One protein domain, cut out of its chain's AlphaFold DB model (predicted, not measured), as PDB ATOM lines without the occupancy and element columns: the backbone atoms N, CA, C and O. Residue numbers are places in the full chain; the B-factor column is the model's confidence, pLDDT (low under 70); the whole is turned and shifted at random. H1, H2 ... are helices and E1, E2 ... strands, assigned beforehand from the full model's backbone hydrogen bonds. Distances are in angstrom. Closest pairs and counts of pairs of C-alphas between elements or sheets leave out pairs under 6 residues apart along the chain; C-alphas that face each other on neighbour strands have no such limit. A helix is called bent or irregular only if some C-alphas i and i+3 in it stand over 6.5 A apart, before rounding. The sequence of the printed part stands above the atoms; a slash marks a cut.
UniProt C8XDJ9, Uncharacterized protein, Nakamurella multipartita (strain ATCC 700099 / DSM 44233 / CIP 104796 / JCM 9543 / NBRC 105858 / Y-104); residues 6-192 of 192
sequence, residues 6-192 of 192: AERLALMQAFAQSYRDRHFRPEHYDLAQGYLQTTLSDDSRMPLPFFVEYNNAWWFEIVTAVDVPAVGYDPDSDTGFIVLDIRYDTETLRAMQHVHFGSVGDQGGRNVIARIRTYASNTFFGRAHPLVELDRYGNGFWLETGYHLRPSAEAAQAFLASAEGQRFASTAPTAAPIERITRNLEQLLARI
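Overview. This is residues 6 to 192 of the 192 residues of an uncharacterized protein of Nakamurella multipartita (strain ATCC 700099 / DSM 44233 / CIP 104796 / JCM 9543 / NBRC 105858 / Y-104) (UniProt C8XDJ9). A twisted sheet of six strands curls round one helix, H1, and next to it stands an up-and-down bundle of four helices, H2, H4, H5 and H7, with H2 and H4 toward the sheet and H5 and H7 away from it. H6 sits at one far end of the whole, and the E5 to E6 link makes the opposite tip. The 187 printed residues hold, in chain order, H1 E1 E2 H2 E3 E4 E5 E6 H3 H4 H5 H6 H7; the class is mixed, and the mixed sheet runs E2 E1 E6 E5 E4 E3. The whole is compact, with a radius of gyration of the C-alphas of 16.6 A, and elongated, spanning 52 by 34 by 29 A.

Arrangement. Begin with E3, residues 65 to 74, E4, 79 to 88, E5, 91 to 104, and E6, 110 to 120, a meander, each strand the antiparallel neighbour of the one before. Within hydrogen-bond range you find N 83 and O 70 at 2.9 A, N 84 and O 95 at 2.8 A, and N 98 and O 117 at 2.9 A. E1, residues 35 to 38, is parallel to E6, with N 37 and O 116 at 2.8 A; it forms a hairpin with E2, residues 41 to 47, with N 36 and O 46 at 2.7 A. The sheet curls round H1, residues 6 to 21; the closest C-alphas of H1 and E3, Arg 20 and Val 66, are 5.4 A apart. H2, residues 48 to 62, is on the sheet at a height of 9.5 A, and is irregular: C-alphas 57 and 60 are 7.3 A apart. H1, H2 and H4, residues 130 to 144, are on one face of the sheet, giving two layers. H2 touches H7, residues 175 to 191, at a shallow tilt of 27 degrees, opposite ways; their closest C-alphas, Ala 57 and Asn 184, are 5.0 A apart. H4, with residues 138 to 142 alone, touches H5, residues 149 to 161, in a helical hairpin; the closest C-alphas, Trp 142 and Ser 152, are 5.0 A apart. H6, residues 163 to 169, touches H7 only at the corner, with C-alphas Ala 169 and Ala 175 closest at 4.2 A. H3, residues 122 to 126, only grazes the sheet with residues 122 to 125. Every O i to N i+4 pair is within hydrogen-bond range in H1, H4, H5, H6 and H7; H2 has 8 of 11, and H3 has 0 of 1 but 2 of 2 O i to N i+3 pairs.

Along the chain. Find C-alpha 6 at (66.554, 30.652, 109.049), where H1 begins its 22.0 A. E5, 38.0 A long, starts at (90.438, 12.711, 127.064) and bends by 56 degrees at residue 100. H7 runs 25.1 A to C-alpha 191 at (73.512, 37.008, 142.958).

Size, cuts and confidence. The farthest C-alphas, Gln 107 and Ala 163, are 53.7 A apart. The printed part has no cut; the one long link is H1 to E1. Look for pLDDT under 70 at residues 39 to 43 and 106 to 108.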
ATOM      1  N   ALA A   6      65.289  29.939 108.911       91.50
ATOM      2  CA  ALA A   6      66.554  30.652 109.049       91.50
ATOM      3  C   ALA A   6      66.802  31.112 110.494       91.50
ATOM      4  O   ALA A   6      67.932  31.032 110.976       91.50
ATOM      5  N   GLU A   7      65.757  31.523 111.219       92.69
ATOM      6  CA  GLU A   7      65.864  31.916 112.628       92.69
ATOM      7  C   GLU A   7      66.197  30.717 113.525       92.69
ATOM      8  O   GLU A   7      67.009  30.834 114.445       92.69
ATOM      9  N   ARG A   8      65.612  29.544 113.243       94.31
ATOM     10  CA  ARG A   8      65.924  28.299 113.967       94.31
ATOM     11  C   ARG A   8      67.366  27.867 113.745       94.31
ATOM     12  O   ARG A   8      68.072  27.556 114.707       94.31
ATOM     13  N   LEU A   9      67.830  27.900 112.498       95.81
ATOM     14  CA  LEU A   9      69.219  27.586 112.178       95.81
ATOM     15  C   LEU A   9      70.190  28.585 112.826       95.81
ATOM     16  O   LEU A   9      71.206  28.165 113.381       95.81
ATOM     17  N   ALA A  10      69.870  29.882 112.819       96.31
ATOM     18  CA  ALA A  10      70.678  30.905 113.478       96.31
ATOM     19  C   ALA A  10      70.778  30.670 114.995       96.31
ATOM     20  O   ALA A  10      71.869  30.755 115.561       96.31
ATOM     21  N   LEU A  11      69.677  30.292 115.654       97.19
ATOM     22  CA  LEU A  11      69.687  29.922 117.071       97.19
ATOM     23  C   LEU A  11      70.559  28.683 117.334       97.19
ATOM     24  O   LEU A  11      71.325  28.669 118.297       97.19
ATOM     25  N   MET A  12      70.517  27.672 116.462       98.12
ATOM     26  CA  MET A  12      71.390  26.495 116.568       98.12
ATOM     27  C   MET A  12      72.871  26.836 116.383       98.12
ATOM     28  O   MET A  12      73.724  26.310 117.099       98.12
ATOM     29  N   GLN A  13      73.195  27.748 115.465       98.19
ATOM     30  CA  GLN A  13      74.558  28.251 115.288       98.19
ATOM     31  C   GLN A  13      75.029  29.043 116.511       98.19
ATOM     32  O   GLN A  13      76.163  28.860 116.953       98.19
ATOM     33  N   ALA A  14      74.159  29.868 117.096       98.00
ATOM     34  CA  ALA A  14      74.453  30.601 118.322       98.00
ATOM     35  C   ALA A  14      74.658  29.656 119.518       98.00
ATOM     36  O   ALA A  14      75.566  29.863 120.323       98.00
ATOM     37  N   PHE A  15      73.879  28.576 119.601       98.06
ATOM     38  CA  PHE A  15      74.050  27.533 120.610       98.06
ATOM     39  C   PHE A  15      75.384  26.795 120.463       98.06
ATOM     40  O   PHE A  15      76.132  26.663 121.432       98.06
ATOM     41  N   ALA A  16      75.737  26.393 119.238       98.38
ATOM     42  CA  ALA A  16      77.049  25.829 118.930       98.38
ATOM     43  C   ALA A  16      78.188  26.800 119.284       98.38
ATOM     44  O   ALA A  16      79.228  26.382 119.795       98.38
ATOM     45  N   GLN A  17      77.995  28.099 119.043       98.44
ATOM     46  CA  GLN A  17      78.993  29.106 119.377       98.44
ATOM     47  C   GLN A  17      79.187  29.241 120.888       98.44
ATOM     48  O   GLN A  17      80.328  29.297 121.326       98.44
ATOM     49  N   SER A  18      78.123  29.189 121.693       98.19
ATOM     50  CA  SER A  18      78.253  29.186 123.155       98.19
ATOM     51  C   SER A  18      79.111  28.034 123.690       98.19
ATOM     52  O   SER A  18      79.836  28.228 124.662       98.19
ATOM     53  N   TYR A  19      79.078  26.855 123.057       98.31
ATOM     54  CA  TYR A  19      79.983  25.757 123.415       98.31
ATOM     55  C   TYR A  19      81.446  26.085 123.108       98.31
ATOM     56  O   TYR A  19      82.310  25.856 123.953       98.31
ATOM     57  N   ARG A  20      81.725  26.653 121.928       97.38
ATOM     58  CA  ARG A  20      83.086  27.058 121.533       97.38
ATOM     59  C   ARG A  20      83.626  28.185 122.411       97.38
ATOM     60  O   ARG A  20      84.777  28.137 122.833       97.38
ATOM     61  N   ASP A  21      82.772  29.157 122.719       97.62
ATOM     62  CA  ASP A  21      83.068  30.283 123.610       97.62
ATOM     63  C   ASP A  21      83.177  29.843 125.076       97.62
ATOM     64  O   ASP A  21      83.683  30.593 125.908       97.62
ATOM     65  N   ARG A  22      82.708  28.628 125.387       97.50
ATOM     66  CA  ARG A  22      82.579  28.088 126.740       97.50
ATOM     67  C   ARG A  22      81.781  29.010 127.666       97.50
ATOM     68  O   ARG A  22      82.164  29.266 128.805       97.50
ATOM     69  N   HIS A  23      80.674  29.538 127.143       97.94
ATOM     70  CA  HIS A  23      79.756  30.382 127.896       97.94
ATOM     71  C   HIS A  23      78.355  30.385 127.276       97.94
ATOM     72  O   HIS A  23      78.147  30.787 126.123       97.94
ATOM     73  N   PHE A  24      77.360  29.975 128.058       98.25
ATOM     74  CA  PHE A  24      75.961  30.030 127.664       98.25
ATOM     75  C   PHE A  24      75.357  31.398 127.926       98.25
ATOM     76  O   PHE A  24      75.457  31.948 129.020       98.25
ATOM     77  N   ARG A  25      74.668  31.906 126.906       96.12
ATOM     78  CA  ARG A  25      73.957  33.178 126.941       96.12
ATOM     79  C   ARG A  25      72.507  32.953 127.382       96.12
ATOM     80  O   ARG A  25      71.781  32.290 126.635       96.12
ATOM     81  N   PRO A  26      72.079  33.436 128.564       95.25
ATOM     82  CA  PRO A  26      70.761  33.129 129.126       95.25
ATOM     83  C   PRO A  26      69.602  33.461 128.186       95.25
ATOM     84  O   PRO A  26      68.588  32.769 128.182       95.25
ATOM     85  N   GLU A  27      69.762  34.475 127.338       94.50
ATOM     86  CA  GLU A  27      68.757  34.846 126.362       94.50
ATOM     87  C   GLU A  27      68.427  33.689 125.403       94.50
ATOM     88  O   GLU A  27      67.274  33.553 125.023       94.50
ATOM     89  N   HIS A  28      69.333  32.785 125.040       96.12
ATOM     90  CA  HIS A  28      69.006  31.714 124.083       96.12
ATOM     91  C   HIS A  28      68.027  30.650 124.612       96.12
ATOM     92  O   HIS A  28      67.609  29.790 123.838       96.12
ATOM     93  N   TYR A  29      67.641  30.696 125.888       97.31
ATOM     94  CA  TYR A  29      66.910  29.627 126.562       97.31
ATOM     95  C   TYR A  29      65.552  30.088 127.095       97.31
ATOM     96  O   TYR A  29      65.375  31.234 127.513       97.31
ATOM     97  N   ASP A  30      64.592  29.165 127.132       96.38
ATOM     98  CA  ASP A  30      63.390  29.308 127.948       96.38
ATOM     99  C   ASP A  30      63.756  29.051 129.416       96.38
ATOM    100  O   ASP A  30      63.749  27.918 129.901       96.38
ATOM    101  N   LEU A  31      64.113  30.121 130.125       94.75
ATOM    102  CA  LEU A  31      64.508  30.045 131.531       94.75
ATOM    103  C   LEU A  31      63.323  29.831 132.485       94.75
ATOM    104  O   LEU A  31      63.545  29.552 133.661       94.75
ATOM    105  N   ALA A  32      62.084  29.981 132.009       93.75
ATOM    106  CA  ALA A  32      60.893  29.871 132.843       93.75
ATOM    107  C   ALA A  32      60.380  28.430 132.914       93.75
ATOM    108  O   ALA A  32      59.972  27.976 133.982       93.75
ATOM    109  N   GLN A  33      60.376  27.721 131.782       93.25
ATOM    110  CA  GLN A  33      59.753  26.395 131.675       93.25
ATOM    111  C   GLN A  33      60.648  25.340 131.025       93.25
ATOM    112  O   GLN A  33      60.323  24.148 131.060       93.25
ATOM    113  N   GLY A  34      61.767  25.749 130.428       96.06
ATOM    114  CA  GLY A  34      62.609  24.839 129.679       96.06
ATOM    115  C   GLY A  34      63.430  23.899 130.555       96.06
ATOM    116  O   GLY A  34      63.744  24.187 131.715       96.06
ATOM    117  N   TYR A  35      63.817  22.759 129.984       95.88
ATOM    118  CA  TYR A  35      64.641  21.770 130.682       95.88
ATOM    119  C   TYR A  35      65.606  21.001 129.773       95.88
ATOM    120  O   TYR A  35      65.361  20.768 128.590       95.88
ATOM    121  N   LEU A  36      66.700  20.534 130.363       94.88
ATOM    122  CA  LEU A  36      67.575  19.510 129.822       94.88
ATOM    123  C   LEU A  36      67.193  18.136 130.388       94.88
ATOM    124  O   LEU A  36      66.881  17.983 131.567       94.88
ATOM    125  N   GLN A  37      67.252  17.121 129.536       90.69
ATOM    126  CA  GLN A  37      67.098  15.718 129.893       90.69
ATOM    127  C   GLN A  37      68.295  14.938 129.346       90.69
ATOM    128  O   GLN A  37      68.724  15.155 128.212       90.69
ATOM    129  N   THR A  38      68.840  14.019 130.133       79.62
ATOM    130  CA  THR A  38      69.880  13.099 129.657       79.62
ATOM    131  C   THR A  38      69.258  11.735 129.405       79.62
ATOM    132  O   THR A  38      68.274  11.374 130.042       79.62
ATOM    133  N   THR A  39      69.836  10.931 128.518       67.81
ATOM    134  CA  THR A  39      69.459   9.508 128.419       67.81
ATOM    135  C   THR A  39      69.940   8.660 129.594       67.81
ATOM    136  O   THR A  39      69.734   7.453 129.598       67.81
ATOM    137  N   LEU A  40      70.634   9.265 130.561       57.94
ATOM    138  CA  LEU A  40      71.173   8.583 131.737       57.94
ATOM    139  C   LEU A  40      70.164   8.550 132.894       57.94
ATOM    140  O   LEU A  40      70.314   7.742 133.804       57.94
ATOM    141  N   SER A  41      69.132   9.394 132.837       56.47
ATOM    142  CA  SER A  41      67.977   9.372 133.733       56.47
ATOM    143  C   SER A  41      66.772   9.934 132.982       56.47
ATOM    144  O   SER A  41      66.692  11.142 132.746       56.47
ATOM    145  N   ASP A  42      65.839   9.065 132.582       55.44
ATOM    146  CA  ASP A  42      64.640   9.496 131.852       55.44
ATOM    147  C   ASP A  42      63.679  10.320 132.737       55.44
ATOM    148  O   ASP A  42      62.907  11.123 132.206       55.44
ATOM    149  N   ASP A  43      63.782  10.206 134.065       59.75
ATOM    150  CA  ASP A  43      62.912  10.907 135.017       59.75
ATOM    151  C   ASP A  43      63.453  12.287 135.432       59.75
ATOM    152  O   ASP A  43      62.686  13.187 135.783       59.75
ATOM    153  N   SER A  44      64.773  12.494 135.373       72.06
ATOM    154  CA  SER A  44      65.393  13.727 135.865       72.06
ATOM    155  C   SER A  44      65.424  14.817 134.793       72.06
ATOM    156  O   SER A  44      66.199  14.767 133.837       72.06
ATOM    157  N   ARG A  45      64.611  15.858 134.993       88.88
ATOM    158  CA  ARG A  45      64.623  17.085 134.185       88.88
ATOM    159  C   ARG A  45      65.425  18.163 134.905       88.88
ATOM    160  O   ARG A  45      65.015  18.624 135.965       88.88
ATOM    161  N   MET A  46      66.550  18.561 134.324       92.12
ATOM    162  CA  MET A  46      67.339  19.701 134.790       92.12
ATOM    163  C   MET A  46      66.725  20.988 134.240       92.12
ATOM    164  O   MET A  46      66.678  21.131 133.023       92.12
ATOM    165  N   PRO A  47      66.264  21.941 135.063       95.44
ATOM    166  CA  PRO A  47      65.783  23.223 134.551       95.44
ATOM    167  C   PRO A  47      66.862  23.932 133.717       95.44
ATOM    168  O   PRO A  47      68.025  23.965 134.119       95.44
ATOM    169  N   LEU A  48      66.502  24.543 132.583       96.75
ATOM    170  CA  LEU A  48      67.457  25.327 131.790       96.75
ATOM    171  C   LEU A  48      68.134  26.483 132.543       96.75
ATOM    172  O   LEU A  48      69.323  26.674 132.287       96.75
ATOM    173  N   PRO A  49      67.497  27.221 133.485       95.56
ATOM    174  CA  PRO A  49      68.245  28.199 134.274       95.56
ATOM    175  C   PRO A  49      69.369  27.527 135.063       95.56
ATOM    176  O   PRO A  49      70.487  28.019 135.084       95.56
ATOM    177  N   PHE A  50      69.115  26.349 135.628       95.62
ATOM    178  CA  PHE A  50      70.140  25.597 136.335       95.62
ATOM    179  C   PHE A  50      71.245  25.104 135.393       95.62
ATOM    180  O   PHE A  50      72.420  25.269 135.700       95.62
ATOM    181  N   PHE A  51      70.882  24.543 134.235       95.88
ATOM    182  CA  PHE A  51      71.838  24.118 133.208       95.88
ATOM    183  C   PHE A  51      72.779  25.260 132.808       95.88
ATOM    184  O   PHE A  51      73.994  25.076 132.804       95.88
ATOM    185  N   VAL A  52      72.242  26.443 132.509       97.50
ATOM    186  CA  VAL A  52      73.046  27.607 132.112       97.50
ATOM    187  C   VAL A  52      74.017  28.001 133.224       97.50
ATOM    188  O   VAL A  52      75.215  28.135 132.972       97.50
ATOM    189  N   GLU A  53      73.522  28.130 134.453       96.94
ATOM    190  CA  GLU A  53      74.319  28.593 135.591       96.94
ATOM    191  C   GLU A  53      75.394  27.587 136.008       96.94
ATOM    192  O   GLU A  53      76.547  27.968 136.200       96.94
ATOM    193  N   TYR A  54      75.056  26.295 136.068       96.25
ATOM    194  CA  TYR A  54      76.020  25.228 136.338       96.25
ATOM    195  C   TYR A  54      77.163  25.250 135.323       96.25
ATOM    196  O   TYR A  54      78.337  25.250 135.700       96.25
ATOM    197  N   ASN A  55      76.837  25.278 134.029       97.88
ATOM    198  CA  ASN A  55      77.871  25.179 133.011       97.88
ATOM    199  C   ASN A  55      78.775  26.415 133.004       97.88
ATOM    200  O   ASN A  55      79.993  26.267 132.913       97.88
ATOM    201  N   ASN A  56      78.194  27.607 133.177       98.12
ATOM    202  CA  ASN A  56      78.933  28.866 133.262       98.12
ATOM    203  C   ASN A  56      79.794  28.975 134.526       98.12
ATOM    204  O   ASN A  56      80.871  29.560 134.466       98.12
ATOM    205  N   ALA A  57      79.344  28.429 135.659       97.25
ATOM    206  CA  ALA A  57      80.096  28.508 136.905       97.25
ATOM    207  C   ALA A  57      81.170  27.419 137.036       97.25
ATOM    208  O   ALA A  57      82.217  27.659 137.636       97.25
ATOM    209  N   TRP A  58      80.910  26.228 136.492       97.75
ATOM    210  CA  TRP A  58      81.676  25.021 136.794       97.75
ATOM    211  C   TRP A  58      82.199  24.307 135.548       97.75
ATOM    212  O   TRP A  58      83.409  24.214 135.347       97.75
ATOM    213  N   TRP A  59      81.303  23.771 134.715       97.56
ATOM    214  CA  TRP A  59      81.676  22.807 133.670       97.56
ATOM    215  C   TRP A  59      82.662  23.382 132.650       97.56
ATOM    216  O   TRP A  59      83.650  22.732 132.297       97.56
ATOM    217  N   PHE A  60      82.444  24.630 132.229       98.12
ATOM    218  CA  PHE A  60      83.289  25.286 131.235       98.12
ATOM    219  C   PHE A  60      84.732  25.522 131.691       98.12
ATOM    220  O   PHE A  60      85.632  25.613 130.853       98.12
ATOM    221  N   GLU A  61      84.972  25.548 133.001       97.81
ATOM    222  CA  GLU A  61      86.317  25.685 133.555       97.81
ATOM    223  C   GLU A  61      87.104  24.375 133.545       97.81
ATOM    224  O   GLU A  61      88.338  24.400 133.551       97.81
ATOM    225  N   ILE A  62      86.396  23.244 133.509       97.06
ATOM    226  CA  ILE A  62      86.972  21.899 133.486       97.06
ATOM    227  C   ILE A  62      87.276  21.464 132.056       97.06
ATOM    228  O   ILE A  62      88.336  20.891 131.794       97.06
ATOM    229  N   VAL A  63      86.361  21.727 131.122       97.25
ATOM    230  CA  VAL A  63      86.571  21.368 129.719       97.25
ATOM    231  C   VAL A  63      87.624  22.283 129.098       97.25
ATOM    232  O   VAL A  63      87.553  23.514 129.129       97.25
ATOM    233  N   THR A  64      88.633  21.663 128.503       96.12
ATOM    234  CA  THR A  64      89.746  22.369 127.858       96.12
ATOM    235  C   THR A  64      89.334  22.993 126.527       96.12
ATOM    236  O   THR A  64      89.776  24.093 126.205       96.12
ATOM    237  N   ALA A  65      88.459  22.322 125.779       97.31
ATOM    238  CA  ALA A  65      87.863  22.822 124.547       97.31
ATOM    239  C   ALA A  65      86.578  22.050 124.230       97.31
ATOM    240  O   ALA A  65      86.405  20.911 124.668       97.31
ATOM    241  N   VAL A  66      85.708  22.660 123.426       98.06
ATOM    242  CA  VAL A  66      84.555  21.984 122.832       98.06
ATOM    243  C   VAL A  66      84.546  22.274 121.339       98.06
ATOM    244  O   VAL A  66      84.409  23.427 120.927       98.06
ATOM    245  N   ASP A  67      84.675  21.227 120.531       97.88
ATOM    246  CA  ASP A  67      84.433  21.317 119.099       97.88
ATOM    247  C   ASP A  67      82.989  20.930 118.794       97.88
ATOM    248  O   ASP A  67      82.411  20.037 119.419       97.88
ATOM    249  N   VAL A  68      82.416  21.588 117.789       98.19
ATOM    250  CA  VAL A  68      81.064  21.301 117.301       98.19
ATOM    251  C   VAL A  68      81.167  20.893 115.831       98.19
ATOM    252  O   VAL A  68      81.038  21.762 114.961       98.19
ATOM    253  N   PRO A  69      81.485  19.615 115.536       97.38
ATOM    254  CA  PRO A  69      81.685  19.127 114.169       97.38
ATOM    255  C   PRO A  69      80.417  19.153 113.311       97.38
ATOM    256  O   PRO A  69      80.513  19.216 112.088       97.38
ATOM    257  N   ALA A  70      79.235  19.109 113.927       98.00
ATOM    258  CA  ALA A  70      77.971  19.191 113.211       98.00
ATOM    259  C   ALA A  70      76.951  20.023 113.988       98.00
ATOM    260  O   ALA A  70      76.815  19.887 115.204       98.00
ATOM    261  N   VAL A  71      76.220  20.855 113.253       98.31
ATOM    262  CA  VAL A  71      75.068  21.628 113.716       98.31
ATOM    263  C   VAL A  71      74.019  21.594 112.614       98.31
ATOM    264  O   VAL A  71      74.358  21.729 111.438       98.31
ATOM    265  N   GLY A  72      72.759  21.402 112.978       97.44
ATOM    266  CA  GLY A  72      71.680  21.344 112.004       97.44
ATOM    267  C   GLY A  72      70.324  21.691 112.591       97.44
ATOM    268  O   GLY A  72      70.131  21.713 113.807       97.44
ATOM    269  N   TYR A  73      69.398  21.965 111.680       97.62
ATOM    270  CA  TYR A  73      67.989  22.208 111.933       97.62
ATOM    271  C   TYR A  73      67.175  21.412 110.913       97.62
ATOM    272  O   TYR A  73      67.498  21.426 109.725       97.62
ATOM    273  N   ASP A  74      66.152  20.717 111.395       95.50
ATOM    274  CA  ASP A  74      65.194  19.960 110.606       95.50
ATOM    275  C   ASP A  74      63.835  20.690 110.616       95.50
ATOM    276  O   ASP A  74      63.177  20.725 111.664       95.50
ATOM    277  N   PRO A  75      63.405  21.282 109.484       93.69
ATOM    278  CA  PRO A  75      62.141  22.004 109.399       93.69
ATOM    279  C   PRO A  75      60.915  21.087 109.463       93.69
ATOM    280  O   PRO A  75      59.852  21.552 109.869       93.69
ATOM    281  N   ASP A  76      61.043  19.805 109.104       92.62
ATOM    282  CA  ASP A  76      59.905  18.880 109.091       92.62
ATOM    283  C   ASP A  76      59.479  18.510 110.517       92.62
ATOM    284  O   ASP A  76      58.291  18.347 110.802       92.62
ATOM    285  N   SER A  77      60.448  18.409 111.434       93.19
ATOM    286  CA  SER A  77      60.204  18.114 112.850       93.19
ATOM    287  C   SER A  77      60.263  19.340 113.773       93.19
ATOM    288  O   SER A  77      59.955  19.209 114.957       93.19
ATOM    289  N   ASP A  78      60.639  20.514 113.253       94.12
ATOM    290  CA  ASP A  78      61.000  21.729 114.006       94.12
ATOM    291  C   ASP A  78      61.966  21.435 115.169       94.12
ATOM    292  O   ASP A  78      61.754  21.830 116.318       94.12
ATOM    293  N   THR A  79      63.045  20.704 114.879       96.44
ATOM    294  CA  THR A  79      64.075  20.374 115.872       96.44
ATOM    295  C   THR A  79      65.479  20.662 115.369       96.44
ATOM    296  O   THR A  79      65.756  20.655 114.174       96.44
ATOM    297  N   GLY A  80      66.385  20.958 116.292       98.00
ATOM    298  CA  GLY A  80      67.801  21.141 116.011       98.00
ATOM    299  C   GLY A  80      68.646  19.999 116.550       98.00
ATOM    300  O   GLY A  80      68.224  19.242 117.425       98.00
ATOM    301  N   PHE A  81      69.879  19.897 116.072       98.12
ATOM    302  CA  PHE A  81      70.877  19.039 116.695       98.12
ATOM    303  C   PHE A  81      72.270  19.659 116.657       98.12
ATOM    304  O   PHE A  81      72.600  20.443 115.764       98.12
ATOM    305  N   ILE A  82      73.100  19.252 117.615       98.44
ATOM    306  CA  ILE A  82      74.550  19.434 117.569       98.44
ATOM    307  C   ILE A  82      75.256  18.135 117.944       98.44
ATOM    308  O   ILE A  82      74.772  17.362 118.773       98.44
ATOM    309  N   VAL A  83      76.416  17.914 117.342       98.31
ATOM    310  CA  VAL A  83      77.386  16.905 117.776       98.31
ATOM    311  C   VAL A  83      78.536  17.641 118.444       98.31
ATOM    312  O   VAL A  83      78.959  18.681 117.949       98.31
ATOM    313  N   LEU A  84      79.014  17.107 119.563       98.31
ATOM    314  CA  LEU A  84      80.032  17.702 120.414       98.31
ATOM    315  C   LEU A  84      81.208  16.736 120.569       98.31
ATOM    316  O   LEU A  84      81.008  15.577 120.940       98.31
ATOM    317  N   ASP A  85      82.420  17.245 120.369       98.19
ATOM    318  CA  ASP A  85      83.649  16.635 120.872       98.19
ATOM    319  C   ASP A  85      84.147  17.500 122.045       98.19
ATOM    320  O   ASP A  85      84.656  18.607 121.860       98.19
ATOM    321  N   ILE A  86      83.952  17.013 123.271       98.12
ATOM    322  CA  ILE A  86      84.267  17.726 124.516       98.12
ATOM    323  C   ILE A  86      85.609  17.216 125.034       98.12
ATOM    324  O   ILE A  86      85.745  16.035 125.363       98.12
ATOM    325  N   ARG A  87      86.605  18.097 125.123       97.81
ATOM    326  CA  ARG A  87      87.970  17.731 125.507       97.81
ATOM    327  C   ARG A  87      88.232  18.017 126.981       97.81
ATOM    328  O   ARG A  87      88.119  19.159 127.430       97.81
ATOM    329  N   TYR A  88      88.677  16.999 127.699       96.88
ATOM    330  CA  TYR A  88      89.185  17.055 129.067       96.88
ATOM    331  C   TYR A  88      90.683  16.747 129.011       96.88
ATOM    332  O   TYR A  88      91.097  15.633 129.323       96.88
ATOM    333  N   ASP A  89      91.483  17.716 128.563       94.31
ATOM    334  CA  ASP A  89      92.898  17.516 128.227       94.31
ATOM    335  C   ASP A  89      93.066  16.446 127.131       94.31
ATOM    336  O   ASP A  89      92.565  16.631 126.017       94.31
ATOM    337  N   THR A  90      93.712  15.315 127.424       93.94
ATOM    338  CA  THR A  90      93.916  14.226 126.458       93.94
ATOM    339  C   THR A  90      92.685  13.341 126.272       93.94
ATOM    340  O   THR A  90      92.647  12.514 125.361       93.94
ATOM    341  N   GLU A  91      91.670  13.489 127.123       96.31
ATOM    342  CA  GLU A  91      90.438  12.711 127.064       96.31
ATOM    343  C   GLU A  91      89.376  13.425 126.223       96.31
ATOM    344  O   GLU A  91      89.216  14.641 126.290       96.31
ATOM    345  N   THR A  92      88.607  12.677 125.431       96.81
ATOM    346  CA  THR A  92      87.498  13.238 124.640       96.81
ATOM    347  C   THR A  92      86.200  12.494 124.916       96.81
ATOM    348  O   THR A  92      86.112  11.279 124.715       96.81
ATOM    349  N   LEU A  93      85.186  13.244 125.346       96.31
ATOM    350  CA  LEU A  93      83.804  12.800 125.436       96.31
ATOM    351  C   LEU A  93      83.068  13.224 124.169       96.31
ATOM    352  O   LEU A  93      82.975  14.409 123.858       96.31
ATOM    353  N   ARG A  94      82.493  12.248 123.471       96.50
ATOM    354  CA  ARG A  94      81.553  12.520 122.387       96.50
ATOM    355  C   ARG A  94      80.143  12.585 122.930       96.50
ATOM    356  O   ARG A  94      79.712  11.672 123.640       96.50
ATOM    357  N   ALA A  95      79.432  13.635 122.553       96.19
ATOM    358  CA  ALA A  95      78.032  13.799 122.886       96.19
ATOM    359  C   ALA A  95      77.238  14.285 121.674       96.19
ATOM    360  O   ALA A  95      77.769  14.882 120.740       96.19
ATOM    361  N   MET A  96      75.939  14.034 121.703       97.00
ATOM    362  CA  MET A  96      74.983  14.627 120.783       97.00
ATOM    363  C   MET A  96      73.889  15.285 121.603       97.00
ATOM    364  O   MET A  96      73.465  14.749 122.628       97.00
ATOM    365  N   GLN A  97      73.412  16.429 121.141       97.44
ATOM    366  CA  GLN A  97      72.237  17.059 121.706       97.44
ATOM    367  C   GLN A  97      71.174  17.242 120.644       97.44
ATOM    368  O   GLN A  97      71.450  17.724 119.547       97.44
ATOM    369  N   HIS A  98      69.957  16.857 121.002       97.19
ATOM    370  CA  HIS A  98      68.748  17.115 120.241       97.19
ATOM    371  C   HIS A  98      67.980  18.246 120.918       97.19
ATOM    372  O   HIS A  98      67.795  18.235 122.135       97.19
ATOM    373  N   VAL A  99      67.598  19.254 120.147       97.88
ATOM    374  CA  VAL A  99      67.098  20.534 120.642       97.88
ATOM    375  C   VAL A  99      65.674  20.731 120.153       97.88
ATOM    376  O   VAL A  99      65.410  20.665 118.954       97.88
ATOM    377  N   HIS A 100      64.765  21.011 121.079       96.31
ATOM    378  CA  HIS A 100      63.420  21.466 120.762       96.31
ATOM    379  C   HIS A 100      63.285  22.933 121.133       96.31
ATOM    380  O   HIS A 100      63.747  23.382 122.190       96.31
ATOM    381  N   PHE A 101      62.620  23.668 120.261       95.25
ATOM    382  CA  PHE A 101      62.474  25.098 120.411       95.25
ATOM    383  C   PHE A 101      61.147  25.476 121.067       95.25
ATOM    384  O   PHE A 101      60.179  24.718 121.063       95.25
ATOM    385  N   GLY A 102      61.114  26.687 121.605       91.88
ATOM    386  CA  GLY A 102      59.911  27.360 122.068       91.88
ATOM    387  C   GLY A 102      59.911  28.819 121.627       91.88
ATOM    388  O   GLY A 102      60.763  29.257 120.842       91.88
ATOM    389  N   SER A 103      58.955  29.567 122.161       88.81
ATOM    390  CA  SER A 103      58.822  31.005 121.948       88.81
ATOM    391  C   SER A 103      58.431  31.669 123.263       88.81
ATOM    392  O   SER A 103      57.538  31.180 123.952       88.81
ATOM    393  N   VAL A 104      59.087  32.779 123.606       85.69
ATOM    394  CA  VAL A 104      58.795  33.564 124.818       85.69
ATOM    395  C   VAL A 104      58.434  35.009 124.462       85.69
ATOM    396  O   VAL A 104      59.069  35.616 123.597       85.69
ATOM    397  N   GLY A 105      57.429  35.566 125.144       79.44
ATOM    398  CA  GLY A 105      56.860  36.897 124.879       79.44
ATOM    399  C   GLY A 105      55.511  36.853 124.145       79.44
ATOM    400  O   GLY A 105      55.096  35.802 123.656       79.44
ATOM    401  N   ASP A 106      54.824  37.997 124.085       64.69
ATOM    402  CA  ASP A 106      53.526  38.133 123.406       64.69
ATOM    403  C   ASP A 106      53.653  38.026 121.871       64.69
ATOM    404  O   ASP A 106      54.758  38.010 121.333       64.69
ATOM    405  N   GLN A 107      52.510  37.904 121.175       54.97
ATOM    406  CA  GLN A 107      52.352  37.621 119.733       54.97
ATOM    407  C   GLN A 107      53.572  37.986 118.855       54.97
ATOM    408  O   GLN A 107      53.807  39.154 118.558       54.97
ATOM    409  N   GLY A 108      54.316  36.962 118.410       61.06
ATOM    410  CA  GLY A 108      55.592  37.113 117.689       61.06
ATOM    411  C   GLY A 108      56.838  36.883 118.556       61.06
ATOM    412  O   GLY A 108      57.932  37.266 118.154       61.06
ATOM    413  N   GLY A 109      56.662  36.287 119.742       73.94
ATOM    414  CA  GLY A 109      57.704  36.044 120.736       73.94
ATOM    415  C   GLY A 109      59.007  35.445 120.196       73.94
ATOM    416  O   GLY A 109      59.053  34.729 119.197       73.94
ATOM    417  N   ARG A 110      60.090  35.736 120.909       85.94
ATOM    418  CA  ARG A 110      61.458  35.392 120.533       85.94
ATOM    419  C   ARG A 110      61.680  33.882 120.577       85.94
ATOM    420  O   ARG A 110      61.337  33.237 121.567       85.94
ATOM    421  N   ASN A 111      62.307  33.344 119.533       90.44
ATOM    422  CA  ASN A 111      62.704  31.940 119.476       90.44
ATOM    423  C   ASN A 111      63.760  31.624 120.534       90.44
ATOM    424  O   ASN A 111      64.765  32.328 120.652       90.44
ATOM    425  N   VAL A 112      63.535  30.545 121.276       95.50
ATOM    426  CA  VAL A 112      64.433  30.077 122.336       95.50
ATOM    427  C   VAL A 112      64.554  28.559 122.317       95.50
ATOM    428  O   VAL A 112      63.710  27.853 121.765       95.50
ATOM    429  N   ILE A 113      65.608  28.050 122.942       97.69
ATOM    430  CA  ILE A 113      65.772  26.637 123.260       97.69
ATOM    431  C   ILE A 113      64.883  26.325 124.460       97.69
ATOM    432  O   ILE A 113      65.103  26.856 125.546       97.69
ATOM    433  N   ALA A 114      63.888  25.464 124.264       96.62
ATOM    434  CA  ALA A 114      62.959  25.065 125.320       96.62
ATOM    435  C   ALA A 114      63.320  23.706 125.922       96.62
ATOM    436  O   ALA A 114      63.113  23.466 127.110       96.62
ATOM    437  N   ARG A 115      63.885  22.799 125.122       96.38
ATOM    438  CA  ARG A 115      64.303  21.488 125.611       96.38
ATOM    439  C   ARG A 115      65.582  21.030 124.946       96.38
ATOM    440  O   ARG A 115      65.730  21.145 123.734       96.38
ATOM    441  N   ILE A 116      66.460  20.432 125.739       96.75
ATOM    442  CA  ILE A 116      67.668  19.767 125.251       96.75
ATOM    443  C   ILE A 116      67.616  18.311 125.697       96.75
ATOM    444  O   ILE A 116      67.438  18.029 126.880       96.75
ATOM    445  N   ARG A 117      67.802  17.374 124.773       95.00
ATOM    446  CA  ARG A 117      68.058  15.971 125.094       95.00
ATOM    447  C   ARG A 117      69.506  15.637 124.777       95.00
ATOM    448  O   ARG A 117      69.905  15.706 123.620       95.00
ATOM    449  N   THR A 118      70.277  15.278 125.798       93.62
ATOM    450  CA  THR A 118      71.705  14.957 125.664       93.62
ATOM    451  C   THR A 118      71.929  13.451 125.652       93.62
ATOM    452  O   THR A 118      71.429  12.731 126.518       93.62
ATOM    453  N   TYR A 119      72.737  13.006 124.697       92.38
ATOM    454  CA  TYR A 119      73.213  11.642 124.532       92.38
ATOM    455  C   TYR A 119      74.730  11.644 124.697       92.38
ATOM    456  O   TYR A 119      75.437  12.289 123.925       92.38
ATOM    457  N   ALA A 120      75.232  10.937 125.702       90.62
ATOM    458  CA  ALA A 120      76.656  10.816 125.993       90.62
ATOM    459  C   ALA A 120      76.922   9.468 126.677       90.62
ATOM    460  O   ALA A 120      76.047   8.929 127.358       90.62
ATOM    461  N   SER A 121      78.122   8.910 126.504       86.94
ATOM    462  CA  SER A 121      78.471   7.633 127.137       86.94
ATOM    463  C   SER A 121      78.803   7.817 128.616       86.94
ATOM    464  O   SER A 121      79.824   8.419 128.945       86.94
ATOM    465  N   ASN A 122      78.010   7.218 129.509       83.62
ATOM    466  CA  ASN A 122      78.266   7.286 130.954       83.62
ATOM    467  C   ASN A 122      79.607   6.653 131.361       83.62
ATOM    468  O   ASN A 122      80.225   7.052 132.342       83.62
ATOM    469  N   THR A 123      80.095   5.680 130.586       88.88
ATOM    470  CA  THR A 123      81.371   5.005 130.868       88.88
ATOM    471  C   THR A 123      82.574   5.946 130.814       88.88
ATOM    472  O   THR A 123      83.608   5.637 131.401       88.88
ATOM    473  N   PHE A 124      82.451   7.104 130.152       91.38
ATOM    474  CA  PHE A 124      83.504   8.117 130.114       91.38
ATOM    475  C   PHE A 124      83.861   8.628 131.515       91.38
ATOM    476  O   PHE A 124      85.040   8.775 131.827       91.38
ATOM    477  N   PHE A 125      82.867   8.806 132.387       88.38
ATOM    478  CA  PHE A 125      83.070   9.323 133.745       88.38
ATOM    479  C   PHE A 125      83.743   8.319 134.696       88.38
ATOM    480  O   PHE A 125      84.078   8.671 135.822       88.38
ATOM    481  N   GLY A 126      83.975   7.077 134.252       87.81
ATOM    482  CA  GLY A 126      84.774   6.087 134.978       87.81
ATOM    483  C   GLY A 126      86.285   6.185 134.729       87.81
ATOM    484  O   GLY A 126      87.033   5.378 135.275       87.81
ATOM    485  N   ARG A 127      86.748   7.116 133.884       90.06
ATOM    486  CA  ARG A 127      88.177   7.286 133.570       90.06
ATOM    487  C   ARG A 127      88.919   7.964 134.723       90.06
ATOM    488  O   ARG A 127      88.461   8.976 135.247       90.06
ATOM    489  N   ALA A 128      90.096   7.439 135.057       91.62
ATOM    490  CA  ALA A 128      90.991   7.986 136.080       91.62
ATOM    491  C   ALA A 128      91.816   9.168 135.534       91.62
ATOM    492  O   ALA A 128      93.041   9.100 135.435       91.62
ATOM    493  N   HIS A 129      91.128  10.227 135.100       95.12
ATOM    494  CA  HIS A 129      91.740  11.458 134.601       95.12
ATOM    495  C   HIS A 129      91.300  12.643 135.477       95.12
ATOM    496  O   HIS A 129      90.092  12.826 135.642       95.12
ATOM    497  N   PRO A 130      92.206  13.496 136.000       95.62
ATOM    498  CA  PRO A 130      91.856  14.474 137.037       95.62
ATOM    499  C   PRO A 130      90.706  15.429 136.682       95.62
ATOM    500  O   PRO A 130      89.846  15.685 137.520       95.62
ATOM    501  N   LEU A 131      90.643  15.928 135.438       97.06
ATOM    502  CA  LEU A 131      89.528  16.786 134.994       97.06
ATOM    503  C   LEU A 131      88.201  16.021 134.912       97.06
ATOM    504  O   LEU A 131      87.155  16.573 135.230       97.06
ATOM    505  N   VAL A 132      88.243  14.750 134.504       96.62
ATOM    506  CA  VAL A 132      87.045  13.902 134.413       96.62
ATOM    507  C   VAL A 132      86.552  13.544 135.814       96.62
ATOM    508  O   VAL A 132      85.352  13.571 136.079       96.62
ATOM    509  N   GLU A 133      87.471  13.268 136.740       96.25
ATOM    510  CA  GLU A 133      87.140  13.048 138.145       96.25
ATOM    511  C   GLU A 133      86.515  14.294 138.777       96.25
ATOM    512  O   GLU A 133      85.461  14.177 139.398       96.25
ATOM    513  N   LEU A 134      87.109  15.477 138.583       96.75
ATOM    514  CA  LEU A 134      86.561  16.738 139.090       96.75
ATOM    515  C   LEU A 134      85.148  17.007 138.548       96.75
ATOM    516  O   LEU A 134      84.273  17.429 139.303       96.75
ATOM    517  N   ASP A 135      84.897  16.722 137.267       95.38
ATOM    518  CA  ASP A 135      83.560  16.852 136.679       95.38
ATOM    519  C   ASP A 135      82.558  15.867 137.292       95.38
ATOM    520  O   ASP A 135      81.426  16.227 137.611       95.38
ATOM    521  N   ARG A 136      82.982  14.623 137.536       93.50
ATOM    522  CA  ARG A 136      82.161  13.622 138.226       93.50
ATOM    523  C   ARG A 136      81.777  14.080 139.638       93.50
ATOM    524  O   ARG A 136      80.613  13.936 140.006       93.50
ATOM    525  N   TYR A 137      82.714  14.646 140.404       93.81
ATOM    526  CA  TYR A 137      82.419  15.238 141.719       93.81
ATOM    527  C   TYR A 137      81.434  16.397 141.599       93.81
ATOM    528  O   TYR A 137      80.425  16.403 142.298       93.81
ATOM    529  N   GLY A 138      81.695  17.317 140.663       92.12
ATOM    530  CA  GLY A 138      80.800  18.421 140.343       92.12
ATOM    531  C   GLY A 138      79.372  17.937 140.144       92.12
ATOM    532  O   GLY A 138      78.483  18.320 140.898       92.12
ATOM    533  N   ASN A 139      79.167  17.035 139.181       90.69
ATOM    534  CA  ASN A 139      77.859  16.451 138.878       90.69
ATOM    535  C   ASN A 139      77.173  15.835 140.106       90.69
ATOM    536  O   ASN A 139      75.955  15.942 140.208       90.69
ATOM    537  N   GLY A 140      77.926  15.267 141.055       89.50
ATOM    538  CA  GLY A 140      77.390  14.812 142.340       89.50
ATOM    539  C   GLY A 140      76.639  15.918 143.088       89.50
ATOM    540  O   GLY A 140      75.460  15.758 143.385       89.50
ATOM    541  N   PHE A 141      77.267  17.078 143.302       89.88
ATOM    542  CA  PHE A 141      76.650  18.197 144.034       89.88
ATOM    543  C   PHE A 141      75.388  18.722 143.343       89.88
ATOM    544  O   PHE A 141      74.400  19.045 144.002       89.88
ATOM    545  N   TRP A 142      75.405  18.798 142.012       86.81
ATOM    546  CA  TRP A 142      74.285  19.330 141.233       86.81
ATOM    547  C   TRP A 142      73.109  18.343 141.151       86.81
ATOM    548  O   TRP A 142      71.953  18.764 141.213       86.81
ATOM    549  N   LEU A 143      73.387  17.037 141.043       86.12
ATOM    550  CA  LEU A 143      72.372  15.980 140.958       86.12
ATOM    551  C   LEU A 143      71.761  15.635 142.319       86.12
ATOM    552  O   LEU A 143      70.539  15.553 142.426       86.12
ATOM    553  N   GLU A 144      72.579  15.446 143.359       86.06
ATOM    554  CA  GLU A 144      72.109  15.031 144.694       86.06
ATOM    555  C   GLU A 144      71.188  16.072 145.337       86.06
ATOM    556  O   GLU A 144      70.262  15.732 146.071       86.06
ATOM    557  N   THR A 145      71.397  17.346 145.012       85.69
ATOM    558  CA  THR A 145      70.554  18.455 145.470       85.69
ATOM    559  C   THR A 145      69.306  18.657 144.605       85.69
ATOM    560  O   THR A 145      68.584  19.631 144.804       85.69
ATOM    561  N   GLY A 146      69.038  17.774 143.636       86.50
ATOM    562  CA  GLY A 146      67.829  17.815 142.810       86.50
ATOM    563  C   GLY A 146      67.730  19.049 141.911       86.50
ATOM    564  O   GLY A 146      66.628  19.504 141.614       86.50
ATOM    565  N   TYR A 147      68.870  19.604 141.496       90.69
ATOM    566  CA  TYR A 147      68.961  20.842 140.721       90.69
ATOM    567  C   TYR A 147      68.451  22.109 141.436       90.69
ATOM    568  O   TYR A 147      67.954  23.049 140.807       90.69
ATOM    569  N   HIS A 148      68.596  22.178 142.762       92.56
ATOM    570  CA  HIS A 148      68.369  23.411 143.514       92.56
ATOM    571  C   HIS A 148      69.618  24.300 143.504       92.56
ATOM    572  O   HIS A 148      70.575  24.036 144.223       92.56
ATOM    573  N   LEU A 149      69.588  25.388 142.722       94.00
ATOM    574  CA  LEU A 149      70.774  26.191 142.383       94.00
ATOM    575  C   LEU A 149      71.612  26.645 143.591       94.00
ATOM    576  O   LEU A 149      72.819  26.408 143.613       94.00
ATOM    577  N   ARG A 150      70.984  27.265 144.601       95.94
ATOM    578  CA  ARG A 150      71.690  27.709 145.815       95.94
ATOM    579  C   ARG A 150      72.270  26.524 146.606       95.94
ATOM    580  O   ARG A 150      73.484  26.517 146.787       95.94
ATOM    581  N   PRO A 151      71.478  25.508 147.012       96.75
ATOM    582  CA  PRO A 151      72.022  24.323 147.677       96.75
ATOM    583  C   PRO A 151      73.152  23.628 146.905       96.75
ATOM    584  O   PRO A 151      74.136  23.211 147.513       96.75
ATOM    585  N   SER A 152      73.053  23.524 145.575       96.25
ATOM    586  CA  SER A 152      74.120  22.947 144.750       96.25
ATOM    587  C   SER A 152      75.409  23.770 144.816       96.25
ATOM    588  O   SER A 152      76.487  23.204 144.984       96.25
ATOM    589  N   ALA A 153      75.309  25.099 144.703       96.62
ATOM    590  CA  ALA A 153      76.465  25.993 144.746       96.62
ATOM    591  C   ALA A 153      77.141  25.997 146.130       96.62
ATOM    592  O   ALA A 153      78.368  25.987 146.214       96.62
ATOM    593  N   GLU A 154      76.360  25.941 147.211       96.81
ATOM    594  CA  GLU A 154      76.868  25.813 148.583       96.81
ATOM    595  C   GLU A 154      77.580  24.466 148.801       96.81
ATOM    596  O   GLU A 154      78.681  24.429 149.352       96.81
ATOM    597  N   ALA A 155      77.010  23.361 148.307       97.06
ATOM    598  CA  ALA A 155      77.645  22.043 148.363       97.06
ATOM    599  C   ALA A 155      78.959  21.999 147.564       97.06
ATOM    600  O   ALA A 155      79.966  21.470 148.042       97.06
ATOM    601  N   ALA A 156      78.979  22.611 146.378       97.00
ATOM    602  CA  ALA A 156      80.178  22.746 145.561       97.00
ATOM    603  C   ALA A 156      81.268  23.573 146.273       97.00
ATOM    604  O   ALA A 156      82.433  23.173 146.292       97.00
ATOM    605  N   GLN A 157      80.904  24.683 146.928       96.81
ATOM    606  CA  GLN A 157      81.840  25.489 147.719       96.81
ATOM    607  C   GLN A 157      82.401  24.705 148.916       96.81
ATOM    608  O   GLN A 157      83.608  24.736 149.167       96.81
ATOM    609  N   ALA A 158      81.556  23.945 149.620       96.56
ATOM    610  CA  ALA A 158      81.989  23.079 150.715       96.56
ATOM    611  C   ALA A 158      82.973  21.995 150.237       96.56
ATOM    612  O   ALA A 158      83.973  21.728 150.908       96.56
ATOM    613  N   PHE A 159      82.747  21.412 149.056       97.12
ATOM    614  CA  PHE A 159      83.695  20.485 148.442       97.12
ATOM    615  C   PHE A 159      85.045  21.145 148.149       97.12
ATOM    616  O   PHE A 159      86.077  20.570 148.498       97.12
ATOM    617  N   LEU A 160      85.068  22.344 147.563       96.75
ATOM    618  CA  LEU A 160      86.320  23.046 147.252       96.75
ATOM    619  C   LEU A 160      87.138  23.364 148.517       96.75
ATOM    620  O   LEU A 160      88.368  23.331 148.483       96.75
ATOM    621  N   ALA A 161      86.472  23.601 149.649       96.56
ATOM    622  CA  ALA A 161      87.113  23.791 150.952       96.56
ATOM    623  C   ALA A 161      87.560  22.478 151.632       96.56
ATOM    624  O   ALA A 161      88.334  22.510 152.590       96.56
ATOM    625  N   SER A 162      87.084  21.322 151.168       97.12
ATOM    626  CA  SER A 162      87.438  20.017 151.735       97.12
ATOM    627  C   SER A 162      88.870  19.598 151.384       97.12
ATOM    628  O   SER A 162      89.460  20.088 150.422       97.12
ATOM    629  N   ALA A 163      89.419  18.621 152.114       97.31
ATOM    630  CA  ALA A 163      90.736  18.054 151.808       97.31
ATOM    631  C   ALA A 163      90.834  17.529 150.361       97.31
ATOM    632  O   ALA A 163      91.873  17.677 149.720       97.31
ATOM    633  N   GLU A 164      89.745  16.970 149.833       96.19
ATOM    634  CA  GLU A 164      89.685  16.462 148.462       96.19
ATOM    635  C   GLU A 164      89.696  17.602 147.432       96.19
ATOM    636  O   GLU A 164      90.452  17.559 146.462       96.19
ATOM    637  N   GLY A 165      88.935  18.673 147.675       96.19
ATOM    638  CA  GLY A 165      88.974  19.881 146.846       96.19
ATOM    639  C   GLY A 165      90.365  20.523 146.826       96.19
ATOM    640  O   GLY A 165      90.889  20.848 145.761       96.19
ATOM    641  N   GLN A 166      91.019  20.614 147.987       97.31
ATOM    642  CA  GLN A 166      92.385  21.141 148.107       97.31
ATOM    643  C   GLN A 166      93.432  20.255 147.408       97.31
ATOM    644  O   GLN A 166      94.412  20.759 146.849       97.31
ATOM    645  N   ARG A 167      93.220  18.932 147.367       96.94
ATOM    646  CA  ARG A 167      94.055  18.005 146.585       96.94
ATOM    647  C   ARG A 167      93.982  18.321 145.091       96.94
ATOM    648  O   ARG A 167      95.021  18.423 144.439       96.94
ATOM    649  N   PHE A 168      92.783  18.527 144.546       96.88
ATOM    650  CA  PHE A 168      92.638  18.954 143.154       96.88
ATOM    651  C   PHE A 168      93.220  20.360 142.920       96.88
ATOM    652  O   PHE A 168      93.852  20.592 141.889       96.88
ATOM    653  N   ALA A 169      93.065  21.285 143.872       96.50
ATOM    654  CA  ALA A 169      93.573  22.656 143.762       96.50
ATOM    655  C   ALA A 169      95.109  22.722 143.693       96.50
ATOM    656  O   ALA A 169      95.674  23.632 143.095       96.50
ATOM    657  N   SER A 170      95.787  21.743 144.295       95.69
ATOM    658  CA  SER A 170      97.251  21.646 144.342       95.69
ATOM    659  C   SER A 170      97.856  20.777 143.233       95.69
ATOM    660  O   SER A 170      99.079  20.654 143.155       95.69
ATOM    661  N   THR A 171      97.031  20.196 142.356       91.44
ATOM    662  CA  THR A 171      97.471  19.239 141.330       91.44
ATOM    663  C   THR A 171      97.140  19.745 139.926       91.44
ATOM    664  O   THR A 171      96.067  20.294 139.673       91.44
ATOM    665  N   ALA A 172      98.058  19.558 138.977       92.81
ATOM    666  CA  ALA A 172      97.768  19.781 137.564       92.81
ATOM    667  C   ALA A 172      96.996  18.581 136.978       92.81
ATOM    668  O   ALA A 172      97.261  17.445 137.365       92.81
ATOM    669  N   PRO A 173      96.081  18.795 136.021       95.56
ATOM    670  CA  PRO A 173      95.705  20.076 135.405       95.56
ATOM    671  C   PRO A 173      94.580  20.855 136.131       95.56
ATOM    672  O   PRO A 173      94.087  21.841 135.591       95.56
ATOM    673  N   THR A 174      94.152  20.452 137.331       97.31
ATOM    674  CA  THR A 174      92.942  20.980 138.003       97.31
ATOM    675  C   THR A 174      93.127  22.273 138.800       97.31
ATOM    676  O   THR A 174      92.133  22.940 139.083       97.31
ATOM    677  N   ALA A 175      94.362  22.676 139.111       96.56
ATOM    678  CA  ALA A 175      94.648  23.874 139.906       96.56
ATOM    679  C   ALA A 175      93.995  25.159 139.355       96.56
ATOM    680  O   ALA A 175      93.208  25.813 140.039       96.56
ATOM    681  N   ALA A 176      94.275  25.504 138.094       96.00
ATOM    682  CA  ALA A 176      93.744  26.723 137.481       96.00
ATOM    683  C   ALA A 176      92.216  26.677 137.245       96.00
ATOM    684  O   ALA A 176      91.558  27.691 137.488       96.00
ATOM    685  N   PRO A 177      91.620  25.546 136.804       97.31
ATOM    686  CA  PRO A 177      90.171  25.354 136.839       97.31
ATOM    687  C   PRO A 177      89.554  25.642 138.208       97.31
ATOM    688  O   PRO A 177      88.622  26.430 138.284       97.31
ATOM    689  N   ILE A 178      90.092  25.082 139.295       97.88
ATOM    690  CA  ILE A 178      89.526  25.282 140.637       97.88
ATOM    691  C   ILE A 178      89.545  26.742 141.068       97.88
ATOM    692  O   ILE A 178      88.560  27.219 141.630       97.88
ATOM    693  N   GLU A 179      90.620  27.471 140.782       97.50
ATOM    694  CA  GLU A 179      90.687  28.898 141.096       97.50
ATOM    695  C   GLU A 179      89.559  29.682 140.399       97.50
ATOM    696  O   GLU A 179      88.903  30.524 141.015       97.50
ATOM    697  N   ARG A 180      89.289  29.376 139.123       98.06
ATOM    698  CA  ARG A 180      88.211  30.012 138.351       98.06
ATOM    699  C   ARG A 180      86.829  29.591 138.839       98.06
ATOM    700  O   ARG A 180      86.004  30.464 139.090       98.06
ATOM    701  N   ILE A 181      86.612  28.296 139.064       98.31
ATOM    702  CA  ILE A 181      85.359  27.755 139.613       98.31
ATOM    703  C   ILE A 181      85.040  28.411 140.958       98.31
ATOM    704  O   ILE A 181      83.907  28.825 141.179       98.31
ATOM    705  N   THR A 182      86.034  28.556 141.838       98.12
ATOM    706  CA  THR A 182      85.856  29.195 143.151       98.12
ATOM    707  C   THR A 182      85.316  30.615 142.990       98.12
ATOM    708  O   THR A 182      84.281  30.945 143.564       98.12
ATOM    709  N   ARG A 183      85.949  31.432 142.134       98.19
ATOM    710  CA  ARG A 183      85.479  32.798 141.850       98.19
ATOM    711  C   ARG A 183      84.085  32.824 141.230       98.19
ATOM    712  O   ARG A 183      83.263  33.654 141.609       98.19
ATOM    713  N   ASN A 184      83.814  31.939 140.275       98.25
ATOM    714  CA  ASN A 184      82.524  31.898 139.594       98.25
ATOM    715  C   ASN A 184      81.395  31.504 140.563       98.25
ATOM    716  O   ASN A 184      80.312  32.084 140.512       98.25
ATOM    717  N   LEU A 185      81.651  30.564 141.480       97.25
ATOM    718  CA  LEU A 185      80.699  30.172 142.521       97.25
ATOM    719  C   LEU A 185      80.447  31.295 143.530       97.25
ATOM    720  O   LEU A 185      79.295  31.523 143.885       97.25
ATOM    721  N   GLU A 186      81.480  32.026 143.957       97.31
ATOM    722  CA  GLU A 186      81.314  33.203 144.825       97.31
ATOM    723  C   GLU A 186      80.420  34.263 144.166       97.31
ATOM    724  O   GLU A 186      79.489  34.776 144.791       97.31
ATOM    725  N   GLN A 187      80.655  34.554 142.883       97.44
ATOM    726  CA  GLN A 187      79.834  35.490 142.111       97.44
ATOM    727  C   GLN A 187      78.392  35.000 141.946       97.44
ATOM    728  O   GLN A 187      77.454  35.789 142.063       97.44
ATOM    729  N   LEU A 188      78.204  33.704 141.683       96.50
ATOM    730  CA  LEU A 188      76.883  33.094 141.571       96.50
ATOM    731  C   LEU A 188      76.116  33.196 142.896       96.50
ATOM    732  O   LEU A 188      74.995  33.699 142.902       96.50
ATOM    733  N   LEU A 189      76.734  32.786 144.009       96.50
ATOM    734  CA  LEU A 189      76.146  32.811 145.354       96.50
ATOM    735  C   LEU A 189      75.791  34.222 145.834       96.50
ATOM    736  O   LEU A 189      74.847  34.375 146.602       96.50
ATOM    737  N   ALA A 190      76.530  35.240 145.389       96.94
ATOM    738  CA  ALA A 190      76.229  36.635 145.701       96.94
ATOM    739  C   ALA A 190      75.007  37.184 144.938       96.94
ATOM    740  O   ALA A 190      74.441  38.197 145.350       96.94
ATOM    741  N   ARG A 191      74.623  36.562 143.815       95.44
ATOM    742  CA  ARG A 191      73.512  37.008 142.958       95.44
ATOM    743  C   ARG A 191      72.195  36.298 143.258       95.44
ATOM    744  O   ARG A 191      71.142  36.925 143.138       95.44
ATOM    745  N   ILE A 192      72.252  34.996 143.522       94.19
ATOM    746  CA  ILE A 192      71.073  34.179 143.855       94.19
ATOM    747  C   ILE A 192      70.739  34.314 145.324       94.19
ATOM    748  O   ILE A 192      69.618  33.912 145.718       94.19
TER     749      ILE A 192